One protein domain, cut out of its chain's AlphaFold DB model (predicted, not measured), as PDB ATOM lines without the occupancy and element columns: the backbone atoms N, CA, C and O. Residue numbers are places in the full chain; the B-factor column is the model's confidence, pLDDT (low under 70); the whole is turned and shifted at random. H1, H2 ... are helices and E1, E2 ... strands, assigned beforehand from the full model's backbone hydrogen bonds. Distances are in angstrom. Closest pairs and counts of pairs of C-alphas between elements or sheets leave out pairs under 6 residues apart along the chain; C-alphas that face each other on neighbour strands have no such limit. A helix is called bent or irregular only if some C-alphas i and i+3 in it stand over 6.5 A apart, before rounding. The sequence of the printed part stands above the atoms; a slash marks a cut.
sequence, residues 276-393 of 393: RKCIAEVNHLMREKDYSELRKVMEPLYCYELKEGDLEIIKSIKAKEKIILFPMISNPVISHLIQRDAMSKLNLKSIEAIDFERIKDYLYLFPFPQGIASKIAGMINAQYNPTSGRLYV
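This is residues 276 to 393 of the 393 residues of an uncharacterized protein of Rickettsiales bacterium (UniProt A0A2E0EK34). A helical hairpin of H1 and H2, together with the short helix H3 near H1, lies toward one end of the domain, and helix H9 with a small two-strand hairpin, E1 and E2, packed on it makes the other end. Between these ends lie short helices and loops, with H4 and H7 in the middle. The printed part has 118 residues with nine named helices, H1 to H9, followed by two named strands in an antiparallel sheet of order E1 - E2; the class is mostly helix. The whole is compact, with a radius of gyration of the C-alphas of 13.6 A and spans of 37 by 29 by 23 A.

E1, residues 383 to 385, and E2, residues 390 to 392, form an antiparallel hairpin at 147 degrees; N 383 and O 392 are 2.8 A apart, within hydrogen-bond range. The closest C-alphas of H9, residues 370 to 380, and E1 are those of Ala 377 and Gln 383, 6.1 A apart. H8, residues 356 to 363, touches H9 at a steep tilt of 55 degrees, opposite ways, closest at the C-alphas of Glu 357 and Ile 380, 5.7 A. H7, residues 350 to 353, is near H9 and touches residues 291 to 295 of H2, residues 291 to 303, closest at C-alphas 353 and 295, 4.4 A. H1, residues 276 to 288, touches H2 in a helical hairpin, at a shallow tilt of 25 degrees, opposite ways, closest at C-alphas 285 and 294, 6.1 A. H4, residues 322 to 325, and H5, residues 332 to 337, only just touch, with 3 pairs of C-alphas within 8 A, closest at C-alphas 325 and 334, 6.2 A. H3, residues 310 to 315, is near H5. H6, residues 340 to 343, is close to H4 but not clearly touching, closest at C-alphas 342 and 322, 6.5 A. H1, H3 and H5 have every O i to N i+4 pair within hydrogen-bond range, H9 has 6 of 7, H2 3 of 9 with 7 of 10 O i to N i+3 pairs, and H8 1 of 4 with 3 of 5; H4, H6 and H7 are too short for an O i to N i+4 pair.

H1 runs 18.6 A from C-alpha 276 at (114.760, 169.522, 153.916), H2 20.4 A and H9 15.3 A. H2 and H8 are irregular: C-alphas 297 and 300 are 7.2 A apart, C-alphas 358 and 361 7.9 A. E2 ends at C-alpha 392, (134.439, 148.682, 170.735).

The C-alphas farthest apart, of Lys 277 and Thr 387, are 39.3 A apart. The printed part has no cut and no long link. Its mean pLDDT is 75.7, with residues 330 to 346 among those under 70.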
ATOM      1  N   ARG A 276     115.402 170.030 155.146       85.75
ATOM      2  CA  ARG A 276     114.760 169.522 153.916       85.75
ATOM      3  C   ARG A 276     115.666 169.720 152.714       85.75
ATOM      4  O   ARG A 276     115.802 168.803 151.902       85.75
ATOM      5  N   LYS A 277     116.293 170.896 152.608       86.94
ATOM      6  CA  LYS A 277     117.268 171.182 151.546       86.94
ATOM      7  C   LYS A 277     118.488 170.277 151.664       86.94
ATOM      8  O   LYS A 277     118.885 169.689 150.664       86.94
ATOM      9  N   CYS A 278     119.019 170.088 152.875       87.12
ATOM     10  CA  CYS A 278     120.136 169.173 153.113       87.12
ATOM     11  C   CYS A 278     119.796 167.730 152.689       87.12
ATOM     12  O   CYS A 278     120.553 167.113 151.942       87.12
ATOM     13  N   ILE A 279     118.620 167.209 153.070       86.94
ATOM     14  CA  ILE A 279     118.152 165.876 152.649       86.94
ATOM     15  C   ILE A 279     118.035 165.780 151.123       86.94
ATOM     16  O   ILE A 279     118.456 164.783 150.533       86.94
ATOM     17  N   ALA A 280     117.463 166.794 150.467       86.44
ATOM     18  CA  ALA A 280     117.321 166.814 149.013       86.44
ATOM     19  C   ALA A 280     118.683 166.777 148.298       86.44
ATOM     20  O   ALA A 280     118.846 166.016 147.339       86.44
ATOM     21  N   GLU A 281     119.658 167.534 148.804       88.06
ATOM     22  CA  GLU A 281     121.022 167.602 148.276       88.06
ATOM     23  C   GLU A 281     121.774 166.278 148.483       88.06
ATOM     24  O   GLU A 281     122.311 165.707 147.534       88.06
ATOM     25  N   VAL A 282     121.715 165.704 149.690       85.94
ATOM     26  CA  VAL A 282     122.258 164.366 149.991       85.94
ATOM     27  C   VAL A 282     121.671 163.316 149.045       85.94
ATOM     28  O   VAL A 282     122.401 162.495 148.487       85.94
ATOM     29  N   ASN A 283     120.360 163.361 148.802       83.88
ATOM     30  CA  ASN A 283     119.687 162.449 147.881       83.88
ATOM     31  C   ASN A 283     120.104 162.654 146.417       83.88
ATOM     32  O   ASN A 283     120.065 161.707 145.626       83.88
ATOM     33  N   HIS A 284     120.470 163.871 146.015       86.94
ATOM     34  CA  HIS A 284     121.044 164.136 144.698       86.94
ATOM     35  C   HIS A 284     122.458 163.549 144.587       86.94
ATOM     36  O   HIS A 284     122.695 162.713 143.714       86.94
ATOM     37  N   LEU A 285     123.346 163.859 145.534       87.19
ATOM     38  CA  LEU A 285     124.736 163.387 145.543       87.19
ATOM     39  C   LEU A 285     124.846 161.858 145.653       87.19
ATOM     40  O   LEU A 285     125.656 161.231 144.968       87.19
ATOM     41  N   MET A 286     123.969 161.222 146.437       83.62
ATOM     42  CA  MET A 286     123.884 159.760 146.532       83.62
ATOM     43  C   MET A 286     123.445 159.098 145.213       83.62
ATOM     44  O   MET A 286     123.859 157.968 144.937       83.62
ATOM     45  N   ARG A 287     122.627 159.773 144.387       83.94
ATOM     46  CA  ARG A 287     122.239 159.293 143.045       83.94
ATOM     47  C   ARG A 287     123.384 159.435 142.043       83.94
ATOM     48  O   ARG A 287     123.655 158.476 141.321       83.94
ATOM     49  N   GLU A 288     124.082 160.568 142.071       87.19
ATOM     50  CA  GLU A 288     125.241 160.848 141.210       87.19
ATOM     51  C   GLU A 288     126.517 160.105 141.645       87.19
ATOM     52  O   GLU A 288     127.485 160.021 140.892       87.19
ATOM     53  N   LYS A 289     126.506 159.486 142.836       85.50
ATOM     54  CA  LYS A 289     127.654 158.800 143.458       85.50
ATOM     55  C   LYS A 289     128.843 159.737 143.719       85.50
ATOM     56  O   LYS A 289     129.982 159.267 143.781       85.50
ATOM     57  N   ASP A 290     128.577 161.027 143.913       86.19
ATOM     58  CA  ASP A 290     129.578 162.013 144.316       86.19
ATOM     59  C   ASP A 290     129.738 162.018 145.843       86.19
ATOM     60  O   ASP A 290     129.184 162.835 146.578       86.19
ATOM     61  N   TYR A 291     130.491 161.035 146.337       82.62
ATOM     62  CA  TYR A 291     130.741 160.874 147.771       82.62
ATOM     63  C   TYR A 291     131.712 161.920 148.338       82.62
ATOM     64  O   TYR A 291     131.822 162.042 149.558       82.62
ATOM     65  N   SER A 292     132.416 162.662 147.478       81.00
ATOM     66  CA  SER A 292     133.389 163.671 147.905       81.00
ATOM     67  C   SER A 292     132.701 164.941 148.403       81.00
ATOM     68  O   SER A 292     133.050 165.454 149.469       81.00
ATOM     69  N   GLU A 293     131.654 165.380 147.702       87.56
ATOM     70  CA  GLU A 293     130.807 166.496 148.129       87.56
ATOM     71  C   GLU A 293     129.799 166.084 149.210       87.56
ATOM     72  O   GLU A 293     129.431 166.896 150.060       87.56
ATOM     73  N   LEU A 294     129.426 164.798 149.263       86.62
ATOM     74  CA  LEU A 294     128.509 164.268 150.277       86.62
ATOM     75  C   LEU A 294     128.983 164.561 151.710       86.62
ATOM     76  O   LEU A 294     128.173 164.948 152.552       86.62
ATOM     77  N   ARG A 295     130.292 164.435 151.980       86.56
ATOM     78  CA  ARG A 295     130.866 164.746 153.300       86.56
ATOM     79  C   ARG A 295     130.659 166.213 153.678       86.56
ATOM     80  O   ARG A 295     130.289 166.493 154.811       86.56
ATOM     81  N   LYS A 296     130.862 167.145 152.738       87.06
ATOM     82  CA  LYS A 296     130.714 168.587 152.998       87.06
ATOM     83  C   LYS A 296     129.266 168.963 153.290       87.06
ATOM     84  O   LYS A 296     129.015 169.734 154.208       87.06
ATOM     85  N   VAL A 297     128.320 168.397 152.541       89.19
ATOM     86  CA  VAL A 297     126.883 168.657 152.734       89.19
ATOM     87  C   VAL A 297     126.375 168.092 154.063       89.19
ATOM     88  O   VAL A 297     125.501 168.690 154.685       89.19
ATOM     89  N   MET A 298     126.928 166.962 154.515       87.31
ATOM     90  CA  MET A 298     126.557 166.332 155.785       87.31
ATOM     91  C   MET A 298     127.266 166.931 157.009       87.31
ATOM     92  O   MET A 298     126.842 166.666 158.130       87.31
ATOM     93  N   GLU A 299     128.312 167.738 156.826       85.81
ATOM     94  CA  GLU A 299     129.102 168.336 157.912       85.81
ATOM     95  C   GLU A 299     128.264 169.092 158.965       85.81
ATOM     96  O   GLU A 299     128.499 168.887 160.158       85.81
ATOM     97  N   PRO A 300     127.252 169.907 158.603       82.94
ATOM     98  CA  PRO A 300     126.471 170.640 159.601       82.94
ATOM     99  C   PRO A 300     125.633 169.731 160.511       82.94
ATOM    100  O   PRO A 300     125.265 170.127 161.612       82.94
ATOM    101  N   LEU A 301     125.342 168.504 160.073       85.75
ATOM    102  CA  LEU A 301     124.460 167.585 160.787       85.75
ATOM    103  C   LEU A 301     125.080 167.014 162.069       85.75
ATOM    104  O   LEU A 301     124.340 166.535 162.919       85.75
ATOM    105  N   TYR A 302     126.407 167.066 162.240       80.69
ATOM    106  CA  TYR A 302     127.057 166.604 163.479       80.69
ATOM    107  C   TYR A 302     126.700 167.453 164.700       80.69
ATOM    108  O   TYR A 302     126.753 166.963 165.825       80.69
ATOM    109  N   CYS A 303     126.338 168.714 164.471       72.12
ATOM    110  CA  CYS A 303     126.002 169.673 165.519       72.12
ATOM    111  C   CYS A 303     124.555 170.169 165.397       72.12
ATOM    112  O   CYS A 303     124.206 171.186 165.988       72.12
ATOM    113  N   TYR A 304     123.726 169.500 164.592       74.50
ATOM    114  CA  TYR A 304     122.376 169.964 164.302       74.50
ATOM    115  C   TYR A 304     121.390 169.591 165.412       74.50
ATOM    116  O   TYR A 304     121.222 168.414 165.743       74.50
ATOM    117  N   GLU A 305     120.698 170.597 165.943       70.31
ATOM    118  CA  GLU A 305     119.591 170.423 166.880       70.31
ATOM    119  C   GLU A 305     118.258 170.311 166.128       70.31
ATOM    120  O   GLU A 305     117.936 171.134 165.267       70.31
ATOM    121  N   LEU A 306     117.482 169.272 166.450       68.56
ATOM    122  CA  LEU A 306     116.185 169.032 165.821       68.56
ATOM    123  C   LEU A 306     115.158 170.070 166.278       68.56
ATOM    124  O   LEU A 306     114.906 170.217 167.472       68.56
ATOM    125  N   LYS A 307     114.503 170.714 165.317       72.50
ATOM    126  CA  LYS A 307     113.398 171.649 165.522       72.50
ATOM    127  C   LYS A 307     112.054 170.924 165.544       72.50
ATOM    128  O   LYS A 307     111.893 169.790 165.077       72.50
ATOM    129  N   GLU A 308     111.044 171.618 166.061       57.94
ATOM    130  CA  GLU A 308     109.657 171.163 166.010       57.94
ATOM    131  C   GLU A 308     109.223 170.949 164.545       57.94
ATOM    132  O   GLU A 308     109.352 171.833 163.700       57.94
ATOM    133  N   GLY A 309     108.762 169.737 164.220       67.88
ATOM    134  CA  GLY A 309     108.404 169.327 162.854       67.88
ATOM    135  C   GLY A 309     109.490 168.562 162.082       67.88
ATOM    136  O   GLY A 309     109.160 167.856 161.124       67.88
ATOM    137  N   ASP A 310     110.756 168.573 162.519       73.56
ATOM    138  CA  ASP A 310     111.822 167.815 161.840       73.56
ATOM    139  C   ASP A 310     111.602 166.304 161.908       73.56
ATOM    140  O   ASP A 310     111.951 165.562 160.988       73.56
ATOM    141  N   LEU A 311     110.931 165.835 162.960       68.88
ATOM    142  CA  LEU A 311     110.595 164.425 163.136       68.88
ATOM    143  C   LEU A 311     109.752 163.862 161.990       68.88
ATOM    144  O   LEU A 311     109.940 162.706 161.608       68.88
ATOM    145  N   GLU A 312     108.830 164.643 161.428       72.31
ATOM    146  CA  GLU A 312     108.017 164.208 160.287       72.31
ATOM    147  C   GLU A 312     108.869 164.065 159.025       72.31
ATOM    148  O   GLU A 312     108.747 163.086 158.283       72.31
ATOM    149  N   ILE A 313     109.800 165.002 158.836       79.69
ATOM    150  CA  ILE A 313     110.754 165.008 157.727       79.69
ATOM    151  C   ILE A 313     111.652 163.773 157.829       79.69
ATOM    152  O   ILE A 313     111.760 163.004 156.873       79.69
ATOM    153  N   ILE A 314     112.218 163.518 159.008       75.19
ATOM    154  CA  ILE A 314     113.110 162.385 159.263       75.19
ATOM    155  C   ILE A 314     112.379 161.046 159.080       75.19
ATOM    156  O   ILE A 314     112.920 160.120 158.470       75.19
ATOM    157  N   LYS A 315     111.127 160.931 159.548       69.31
ATOM    158  CA  LYS A 315     110.301 159.722 159.363       69.31
ATOM    159  C   LYS A 315     110.017 159.420 157.887       69.31
ATOM    160  O   LYS A 315     109.812 158.255 157.545       69.31
ATOM    161  N   SER A 316     110.024 160.434 157.021       74.44
ATOM    162  CA  SER A 316     109.789 160.280 155.579       74.44
ATOM    163  C   SER A 316     111.016 159.803 154.778       74.44
ATOM    164  O   SER A 316     110.870 159.393 153.623       74.44
ATOM    165  N   ILE A 317     112.215 159.794 155.381       74.19
ATOM    166  CA  ILE A 317     113.476 159.413 154.722       74.19
ATOM    167  C   ILE A 317     113.469 157.923 154.351       74.19
ATOM    168  O   ILE A 317     113.238 157.041 155.189       74.19
ATOM    169  N   LYS A 318     113.776 157.604 153.087       70.19
ATOM    170  CA  LYS A 318     113.780 156.211 152.617       70.19
ATOM    171  C   LYS A 318     114.968 155.443 153.192       70.19
ATOM    172  O   LYS A 318     116.031 155.984 153.464       70.19
ATOM    173  N   ALA A 319     114.841 154.118 153.290       64.75
ATOM    174  CA  ALA A 319     115.857 153.261 153.915       64.75
ATOM    175  C   ALA A 319     117.286 153.394 153.336       64.75
ATOM    176  O   ALA A 319     118.242 153.192 154.075       64.75
ATOM    177  N   LYS A 320     117.438 153.720 152.043       64.06
ATOM    178  CA  LYS A 320     118.748 153.918 151.381       64.06
ATOM    179  C   LYS A 320     119.383 155.288 151.669       64.06
ATOM    180  O   LYS A 320     120.564 155.473 151.412       64.06
ATOM    181  N   GLU A 321     118.593 156.220 152.185       68.06
ATOM    182  CA  GLU A 321     118.928 157.634 152.402       68.06
ATOM    183  C   GLU A 321     119.228 157.904 153.889       68.06
ATOM    184  O   GLU A 321     119.717 158.964 154.261       68.06
ATOM    185  N   LYS A 322     119.022 156.894 154.751       73.19
ATOM    186  CA  LYS A 322     119.271 156.939 156.201       73.19
ATOM    187  C   LYS A 322     120.738 157.136 156.597       73.19
ATOM    188  O   LYS A 322     121.025 157.234 157.784       73.19
ATOM    189  N   ILE A 323     121.663 157.218 155.640       78.25
ATOM    190  CA  ILE A 323     123.054 157.583 155.925       78.25
ATOM    191  C   ILE A 323     123.162 158.975 156.564       78.25
ATOM    192  O   ILE A 323     124.023 159.205 157.406       78.25
ATOM    193  N   ILE A 324     122.223 159.863 156.235       81.75
ATOM    194  CA  ILE A 324     122.138 161.213 156.792       81.75
ATOM    195  C   ILE A 324     121.899 161.231 158.310       81.75
ATOM    196  O   ILE A 324     122.161 162.229 158.966       81.75
ATOM    197  N   LEU A 325     121.434 160.117 158.883       83.00
ATOM    198  CA  LEU A 325     121.158 160.002 160.314       83.00
ATOM    199  C   LEU A 325     122.431 159.839 161.155       83.00
ATOM    200  O   LEU A 325     122.407 160.130 162.342       83.00
ATOM    201  N   PHE A 326     123.538 159.382 160.565       82.62
ATOM    202  CA  PHE A 326     124.760 159.085 161.317       82.62
ATOM    203  C   PHE A 326     125.449 160.306 161.916       82.62
ATOM    204  O   PHE A 326     125.839 160.223 163.074       82.62
ATOM    205  N   PRO A 327     125.598 161.433 161.202       84.75
ATOM    206  CA  PRO A 327     126.102 162.644 161.833       84.75
ATOM    207  C   PRO A 327     125.285 163.068 163.058       84.75
ATOM    208  O   PRO A 327     125.854 163.476 164.059       84.75
ATOM    209  N   MET A 328     123.964 162.878 163.014       79.88
ATOM    210  CA  MET A 328     123.043 163.228 164.101       79.88
ATOM    211  C   MET A 328     122.847 162.090 165.120       79.88
ATOM    212  O   MET A 328     121.891 162.123 165.889       79.88
ATOM    213  N   ILE A 329     123.687 161.049 165.121       74.50
ATOM    214  CA  ILE A 329     123.493 159.849 165.960       74.50
ATOM    215  C   ILE A 329     123.558 160.137 167.462       74.50
ATOM    216  O   ILE A 329     123.038 159.356 168.254       74.50
ATOM    217  N   SER A 330     124.166 161.261 167.843       61.41
ATOM    218  CA  SER A 330     124.165 161.786 169.208       61.41
ATOM    219  C   SER A 330     122.767 162.193 169.681       61.41
ATOM    220  O   SER A 330     122.497 162.178 170.879       61.41
ATOM    221  N   ASN A 331     121.849 162.515 168.763       64.31
ATOM    222  CA  ASN A 331     120.467 162.804 169.106       64.31
ATOM    223  C   ASN A 331     119.723 161.495 169.451       64.31
ATOM    224  O   ASN A 331     119.638 160.599 168.598       64.31
ATOM    225  N   PRO A 332     119.108 161.385 170.645       58.47
ATOM    226  CA  PRO A 332     118.441 160.157 171.080       58.47
ATOM    227  C   PRO A 332     117.358 159.674 170.107       58.47
ATOM    228  O   PRO A 332     117.260 158.482 169.813       58.47
ATOM    229  N   VAL A 333     116.578 160.593 169.530       60.91
ATOM    230  CA  VAL A 333     115.504 160.242 168.593       60.91
ATOM    231  C   VAL A 333     116.071 159.702 167.281       60.91
ATOM    232  O   VAL A 333     115.554 158.721 166.743       60.91
ATOM    233  N   ILE A 334     117.158 160.294 166.780       67.38
ATOM    234  CA  ILE A 334     117.827 159.832 165.559       67.38
ATOM    235  C   ILE A 334     118.482 158.467 165.758       67.38
ATOM    236  O   ILE A 334     118.288 157.576 164.926       67.38
ATOM    237  N   SER A 335     119.194 158.283 166.871       64.44
ATOM    238  CA  SER A 335     119.810 157.016 167.276       64.44
ATOM    239  C   SER A 335     118.813 155.850 167.180       64.44
ATOM    240  O   SER A 335     119.095 154.814 166.576       64.44
ATOM    241  N   HIS A 336     117.569 156.053 167.626       59.12
ATOM    242  CA  HIS A 336     116.510 155.042 167.542       59.12
ATOM    243  C   HIS A 336     116.005 154.732 166.120       59.12
ATOM    244  O   HIS A 336     115.491 153.638 165.861       59.12
ATOM    245  N   LEU A 337     116.127 155.667 165.177       62.00
ATOM    246  CA  LEU A 337     115.681 155.483 163.787       62.00
ATOM    247  C   LEU A 337     116.690 154.704 162.931       62.00
ATOM    248  O   LEU A 337     116.336 154.189 161.850       62.00
ATOM    249  N   ILE A 338     117.919 154.576 163.430       65.62
ATOM    250  CA  ILE A 338     119.011 153.796 162.858       65.62
ATOM    251  C   ILE A 338     118.813 152.316 163.242       65.62
ATOM    252  O   ILE A 338     119.385 151.779 164.184       65.62
ATOM    253  N   GLN A 339     117.941 151.626 162.502       57.81
ATOM    254  CA  GLN A 339     117.697 150.186 162.671       57.81
ATOM    255  C   GLN A 339     118.744 149.337 161.926       57.81
ATOM    256  O   GLN A 339     119.292 149.765 160.909       57.81
ATOM    257  N   ARG A 340     118.943 148.081 162.359       48.62
ATOM    258  CA  ARG A 340     119.837 147.074 161.734       48.62
ATOM    259  C   ARG A 340     119.640 146.934 160.211       48.62
ATOM    260  O   ARG A 340     120.593 146.688 159.474       48.62
ATOM    261  N   ASP A 341     118.421 147.167 159.730       51.75
ATOM    262  CA  ASP A 341     118.018 147.071 158.321       51.75
ATOM    263  C   ASP A 341     118.479 148.266 157.464       51.75
ATOM    264  O   ASP A 341     118.464 148.190 156.232       51.75
ATOM    265  N   ALA A 342     118.848 149.386 158.096       57.66
ATOM    266  CA  ALA A 342     119.445 150.539 157.424       57.66
ATOM    267  C   ALA A 342     120.903 150.241 157.045       57.66
ATOM    268  O   ALA A 342     121.331 150.568 155.942       57.66
ATOM    269  N   MET A 343     121.627 149.527 157.915       61.59
ATOM    270  CA  MET A 343     123.048 149.192 157.750       61.59
ATOM    271  C   MET A 343     123.306 148.233 156.599       61.59
ATOM    272  O   MET A 343     124.246 148.408 155.832       61.59
ATOM    273  N   SER A 344     122.448 147.223 156.449       60.22
ATOM    274  CA  SER A 344     122.571 146.217 155.389       60.22
ATOM    275  C   SER A 344     122.369 146.786 153.981       60.22
ATOM    276  O   SER A 344     122.643 146.097 153.000       60.22
ATOM    277  N   LYS A 345     121.900 148.036 153.871       62.03
ATOM    278  CA  LYS A 345     121.620 148.734 152.610       62.03
ATOM    279  C   LYS A 345     122.628 149.842 152.291       62.03
ATOM    280  O   LYS A 345     122.494 150.468 151.239       62.03
ATOM    281  N   LEU A 346     123.614 150.087 153.161       66.06
ATOM    282  CA  LEU A 346     124.654 151.091 152.939       66.06
ATOM    283  C   LEU A 346     125.718 150.584 151.963       66.06
ATOM    284  O   LEU A 346     126.129 149.424 151.996       66.06
ATOM    285  N   ASN A 347     126.194 151.482 151.104       73.38
ATOM    286  CA  ASN A 347     127.323 151.226 150.222       73.38
ATOM    287  C   ASN A 347     128.642 151.484 150.980       73.38
ATOM    288  O   ASN A 347     128.779 152.482 151.683       73.38
ATOM    289  N   LEU A 348     129.656 150.635 150.785       75.44
ATOM    290  CA  LEU A 348     130.996 150.806 151.364       75.44
ATOM    291  C   LEU A 348     131.708 152.108 150.962       75.44
ATOM    292  O   LEU A 348     132.694 152.464 151.607       75.44
ATOM    293  N   LYS A 349     131.268 152.785 149.895       78.75
ATOM    294  CA  LYS A 349     131.769 154.122 149.529       78.75
ATOM    295  C   LYS A 349     131.032 155.250 150.240       78.75
ATOM    296  O   LYS A 349     131.651 156.230 150.616       78.75
ATOM    297  N   SER A 350     129.728 155.108 150.472       78.44
ATOM    298  CA  SER A 350     128.959 156.166 151.130       78.44
ATOM    299  C   SER A 350     129.372 156.331 152.593       78.44
ATOM    300  O   SER A 350     129.362 157.443 153.101       78.44
ATOM    301  N   ILE A 351     129.809 155.251 153.252       83.38
ATOM    302  CA  ILE A 351     130.335 155.322 154.624       83.38
ATOM    303  C   ILE A 351     131.623 156.153 154.735       83.38
ATOM    304  O   ILE A 351     131.893 156.684 155.800       83.38
ATOM    305  N   GLU A 352     132.398 156.318 153.656       83.19
ATOM    306  CA  GLU A 352     133.608 157.161 153.672       83.19
ATOM    307  C   GLU A 352     133.275 158.656 153.808       83.19
ATOM    308  O   GLU A 352     134.143 159.448 154.168       83.19
ATOM    309  N   ALA A 353     132.022 159.046 153.549       84.44
ATOM    310  CA  ALA A 353     131.549 160.411 153.747       84.44
ATOM    311  C   ALA A 353     131.209 160.729 155.216       84.44
ATOM    312  O   ALA A 353     130.949 161.887 155.537       84.44
ATOM    313  N   ILE A 354     131.203 159.726 156.103       87.19
ATOM    314  CA  ILE A 354     130.942 159.900 157.534       87.19
ATOM    315  C   ILE A 354     132.275 160.050 158.275       87.19
ATOM    316  O   ILE A 354     133.186 159.236 158.128       87.19
ATOM    317  N   ASP A 355     132.368 161.077 159.112       86.88
ATOM    318  CA  ASP A 355     133.446 161.282 160.068       86.88
ATOM    319  C   ASP A 355     133.164 160.467 161.335       86.88
ATOM    320  O   ASP A 355     132.611 160.952 162.325       86.88
ATOM    321  N   PHE A 356     133.493 159.176 161.270       86.44
ATOM    322  CA  PHE A 356     133.225 158.242 162.361       86.44
ATOM    323  C   PHE A 356     133.971 158.583 163.648       86.44
ATOM    324  O   PHE A 356     133.505 158.188 164.709       86.44
ATOM    325  N   GLU A 357     135.071 159.336 163.583       82.50
ATOM    326  CA  GLU A 357     135.819 159.749 164.770       82.50
ATOM    327  C   GLU A 357     134.970 160.656 165.674       82.50
ATOM    328  O   GLU A 357     135.016 160.532 166.895       82.50
ATOM    329  N   ARG A 358     134.118 161.512 165.089       82.38
ATOM    330  CA  ARG A 358     133.218 162.410 165.840       82.38
ATOM    331  C   ARG A 358     132.055 161.701 166.516       82.38
ATOM    332  O   ARG A 358     131.466 162.238 167.447       82.38
ATOM    333  N   ILE A 359     131.702 160.520 166.023       79.38
ATOM    334  CA  ILE A 359     130.562 159.744 166.515       79.38
ATOM    335  C   ILE A 359     130.985 158.401 167.109       79.38
ATOM    336  O   ILE A 359     130.131 157.553 167.372       79.38
ATOM    337  N   LYS A 360     132.289 158.188 167.311       76.44
ATOM    338  CA  LYS A 360     132.872 156.893 167.681       76.44
ATOM    339  C   LYS A 360     132.280 156.336 168.973       76.44
ATOM    340  O   LYS A 360     131.952 155.151 169.033       76.44
ATOM    341  N   ASP A 361     132.014 157.223 169.926       68.38
ATOM    342  CA  ASP A 361     131.451 156.894 171.231       68.38
ATOM    343  C   ASP A 361     130.014 156.360 171.138       68.38
ATOM    344  O   ASP A 361     129.540 155.749 172.080       68.38
ATOM    345  N   TYR A 362     129.322 156.505 170.004       69.50
ATOM    346  CA  TYR A 362     127.966 155.973 169.807       69.50
ATOM    347  C   TYR A 362     127.945 154.688 168.983       69.50
ATOM    348  O   TYR A 362     126.939 153.980 168.950       69.50
ATOM    349  N   LEU A 363     129.034 154.352 168.289       71.25
ATOM    350  CA  LEU A 363     129.040 153.238 167.338       71.25
ATOM    351  C   LEU A 363     128.906 151.883 168.036       71.25
ATOM    352  O   LEU A 363     128.326 150.961 167.464       71.25
ATOM    353  N   TYR A 364     129.353 151.753 169.287       68.44
ATOM    354  CA  TYR A 364     129.211 150.504 170.046       68.44
ATOM    355  C   TYR A 364     127.753 150.092 170.292       68.44
ATOM    356  O   TYR A 364     127.472 148.924 170.580       68.44
ATOM    357  N   LEU A 365     126.820 151.036 170.138       60.81
ATOM    358  CA  LEU A 365     125.385 150.838 170.311       60.81
ATOM    359  C   LEU A 365     124.742 150.077 169.146       60.81
ATOM    360  O   LEU A 365     123.653 149.522 169.300       60.81
ATOM    361  N   PHE A 366     125.407 150.010 167.988       68.69
ATOM    362  CA  PHE A 366     124.808 149.502 166.759       68.69
ATOM    363  C   PHE A 366     125.485 148.216 166.273       68.69
ATOM    364  O   PHE A 366     126.713 148.141 166.190       68.69
ATOM    365  N   PRO A 367     124.703 147.186 165.897       64.50
ATOM    366  CA  PRO A 367     125.243 146.020 165.222       64.50
ATOM    367  C   PRO A 367     125.492 146.328 163.736       64.50
ATOM    368  O   PRO A 367     124.562 146.602 162.972       64.50
ATOM    369  N   PHE A 368     126.745 146.213 163.307       73.94
ATOM    370  CA  PHE A 368     127.193 146.405 161.933       73.94
ATOM    371  C   PHE A 368     127.411 145.066 161.212       73.94
ATOM    372  O   PHE A 368     127.936 144.115 161.797       73.94
ATOM    373  N   PRO A 369     127.069 144.964 159.914       78.50
ATOM    374  CA  PRO A 369     127.541 143.868 159.074       78.50
ATOM    375  C   PRO A 369     129.071 143.830 159.054       78.50
ATOM    376  O   PRO A 369     129.695 144.876 158.892       78.50
ATOM    377  N   GLN A 370     129.671 142.638 159.135       79.81
ATOM    378  CA  GLN A 370     131.125 142.458 159.257       79.81
ATOM    379  C   GLN A 370     131.939 143.297 158.257       79.81
ATOM    380  O   GLN A 370     132.891 143.954 158.655       79.81
ATOM    381  N   GLY A 371     131.549 143.343 156.978       80.44
ATOM    382  CA  GLY A 371     132.276 144.125 155.966       80.44
ATOM    383  C   GLY A 371     132.251 145.642 156.200       80.44
ATOM    384  O   GLY A 371     133.231 146.324 155.910       80.44
ATOM    385  N   ILE A 372     131.155 146.169 156.751       82.50
ATOM    386  CA  ILE A 372     131.032 147.583 157.129       82.50
ATOM    387  C   ILE A 372     131.793 147.825 158.434       82.50
ATOM    388  O   ILE A 372     132.588 148.758 158.514       82.50
ATOM    389  N   ALA A 373     131.606 146.945 159.419       81.88
ATOM    390  CA  ALA A 373     132.236 147.040 160.727       81.88
ATOM    391  C   ALA A 373     133.764 147.041 160.629       81.88
ATOM    392  O   ALA A 373     134.402 147.923 161.185       81.88
ATOM    393  N   SER A 374     134.355 146.123 159.855       82.94
ATOM    394  CA  SER A 374     135.805 146.073 159.637       82.94
ATOM    395  C   SER A 374     136.350 147.355 159.010       82.94
ATOM    396  O   SER A 374     137.466 147.766 159.319       82.94
ATOM    397  N   LYS A 375     135.576 148.000 158.129       86.00
ATOM    398  CA  LYS A 375     135.999 149.241 157.478       86.00
ATOM    399  C   LYS A 375     135.940 150.427 158.436       86.00
ATOM    400  O   LYS A 375     136.903 151.181 158.498       86.00
ATOM    401  N   ILE A 376     134.863 150.547 159.211       86.62
ATOM    402  CA  ILE A 376     134.737 151.573 160.254       86.62
ATOM    403  C   ILE A 376     135.813 151.371 161.326       86.62
ATOM    404  O   ILE A 376     136.520 152.313 161.655       86.62
ATOM    405  N   ALA A 377     136.005 150.138 161.804       85.69
ATOM    406  CA  ALA A 377     137.054 149.772 162.753       85.69
ATOM    407  C   ALA A 377     138.442 150.241 162.296       85.69
ATOM    408  O   ALA A 377     139.189 150.802 163.091       85.69
ATOM    409  N   GLY A 378     138.763 150.076 161.008       85.62
ATOM    410  CA  GLY A 378     140.010 150.576 160.429       85.62
ATOM    411  C   GLY A 378     140.111 152.105 160.347       85.62
ATOM    412  O   GLY A 378     141.221 152.625 160.336       85.62
ATOM    413  N   MET A 379     138.987 152.828 160.302       87.00
ATOM    414  CA  MET A 379     138.959 154.298 160.266       87.00
ATOM    415  C   MET A 379     139.185 154.932 161.644       87.00
ATOM    416  O   MET A 379     139.835 155.967 161.715       87.00
ATOM    417  N   ILE A 380     138.671 154.312 162.712       87.06
ATOM    418  CA  ILE A 380     138.698 154.856 164.089       87.06
ATOM    419  C   ILE A 380     139.550 154.023 165.062       87.06
ATOM    420  O   ILE A 380     139.493 154.222 166.270       87.06
ATOM    421  N   ASN A 381     140.311 153.053 164.550       83.50
ATOM    422  CA  ASN A 381     141.125 152.119 165.335       83.50
ATOM    423  C   ASN A 381     140.343 151.368 166.441       83.50
ATOM    424  O   ASN A 381     140.823 151.222 167.562       83.50
ATOM    425  N   ALA A 382     139.143 150.878 166.117       82.19
ATOM    426  CA  ALA A 382     138.279 150.136 167.042       82.19
ATOM    427  C   ALA A 382     138.381 148.612 166.866       82.19
ATOM    428  O   ALA A 382     138.746 148.102 165.807       82.19
ATOM    429  N   GLN A 383     137.986 147.858 167.892       83.19
ATOM    430  CA  GLN A 383     137.833 146.405 167.833       83.19
ATOM    431  C   GLN A 383     136.417 146.018 167.395       83.19
ATOM    432  O   GLN A 383     135.432 146.592 167.846       83.19
ATOM    433  N   TYR A 384     136.287 145.001 166.544       78.88
ATOM    434  CA  TYR A 384     134.988 144.455 166.145       78.88
ATOM    435  C   TYR A 384     134.743 143.105 166.816       78.88
ATOM    436  O   TYR A 384     135.554 142.187 166.687       78.88
ATOM    437  N   ASN A 385     133.598 142.958 167.482       72.25
ATOM    438  CA  ASN A 385     133.156 141.676 168.016       72.25
ATOM    439  C   ASN A 385     132.232 140.982 166.999       72.25
ATOM    440  O   ASN A 385     131.093 141.415 166.810       72.25
ATOM    441  N   PRO A 386     132.666 139.879 166.364       67.19
ATOM    442  CA  PRO A 386     131.882 139.192 165.341       67.19
ATOM    443  C   PRO A 386     130.634 138.484 165.884       67.19
ATOM    444  O   PRO A 386     129.720 138.202 165.114       67.19
ATOM    445  N   THR A 387     130.575 138.206 167.190       65.31
ATOM    446  CA  THR A 387     129.431 137.553 167.838       65.31
ATOM    447  C   THR A 387     128.302 138.546 168.105       65.31
ATOM    448  O   THR A 387     127.145 138.235 167.833       65.31
ATOM    449  N   SER A 388     128.621 139.745 168.605       57.28
ATOM    450  CA  SER A 388     127.622 140.794 168.865       57.28
ATOM    451  C   SER A 388     127.394 141.722 167.666       57.28
ATOM    452  O   SER A 388     126.381 142.416 167.606       57.28
ATOM    453  N   GLY A 389     128.310 141.732 166.694       65.00
ATOM    454  CA  GLY A 389     128.280 142.647 165.557       65.00
ATOM    455  C   GLY A 389     128.658 144.087 165.917       65.00
ATOM    456  O   GLY A 389     128.402 144.983 165.122       65.00
ATOM    457  N   ARG A 390     129.224 144.340 167.101       72.19
ATOM    458  CA  ARG A 390     129.444 145.695 167.632       72.19
ATOM    459  C   ARG A 390     130.905 146.124 167.541       72.19
ATOM    460  O   ARG A 390     131.808 145.283 167.558       72.19
ATOM    461  N   LEU A 391     131.108 147.436 167.454       68.12
ATOM    462  CA  LEU A 391     132.418 148.080 167.532       68.12
ATOM    463  C   LEU A 391     132.713 148.482 168.978       68.12
ATOM    464  O   LEU A 391     131.829 148.957 169.673       68.12
ATOM    465  N   TYR A 392     133.944 148.286 169.423       70.06
ATOM    466  CA  TYR A 392     134.439 148.682 170.735       70.06
ATOM    467  C   TYR A 392     135.634 149.583 170.472       70.06
ATOM    468  O   TYR A 392     136.666 149.108 169.996       70.06
ATOM    469  N   VAL A 393     135.422 150.879 170.661       61.41
ATOM    470  CA  VAL A 393     136.433 151.918 170.447       61.41
ATOM    471  C   VAL A 393     137.335 152.000 171.666       61.41
ATOM    472  O   VAL A 393     136.784 151.948 172.789       61.41
TER     473      VAL A 393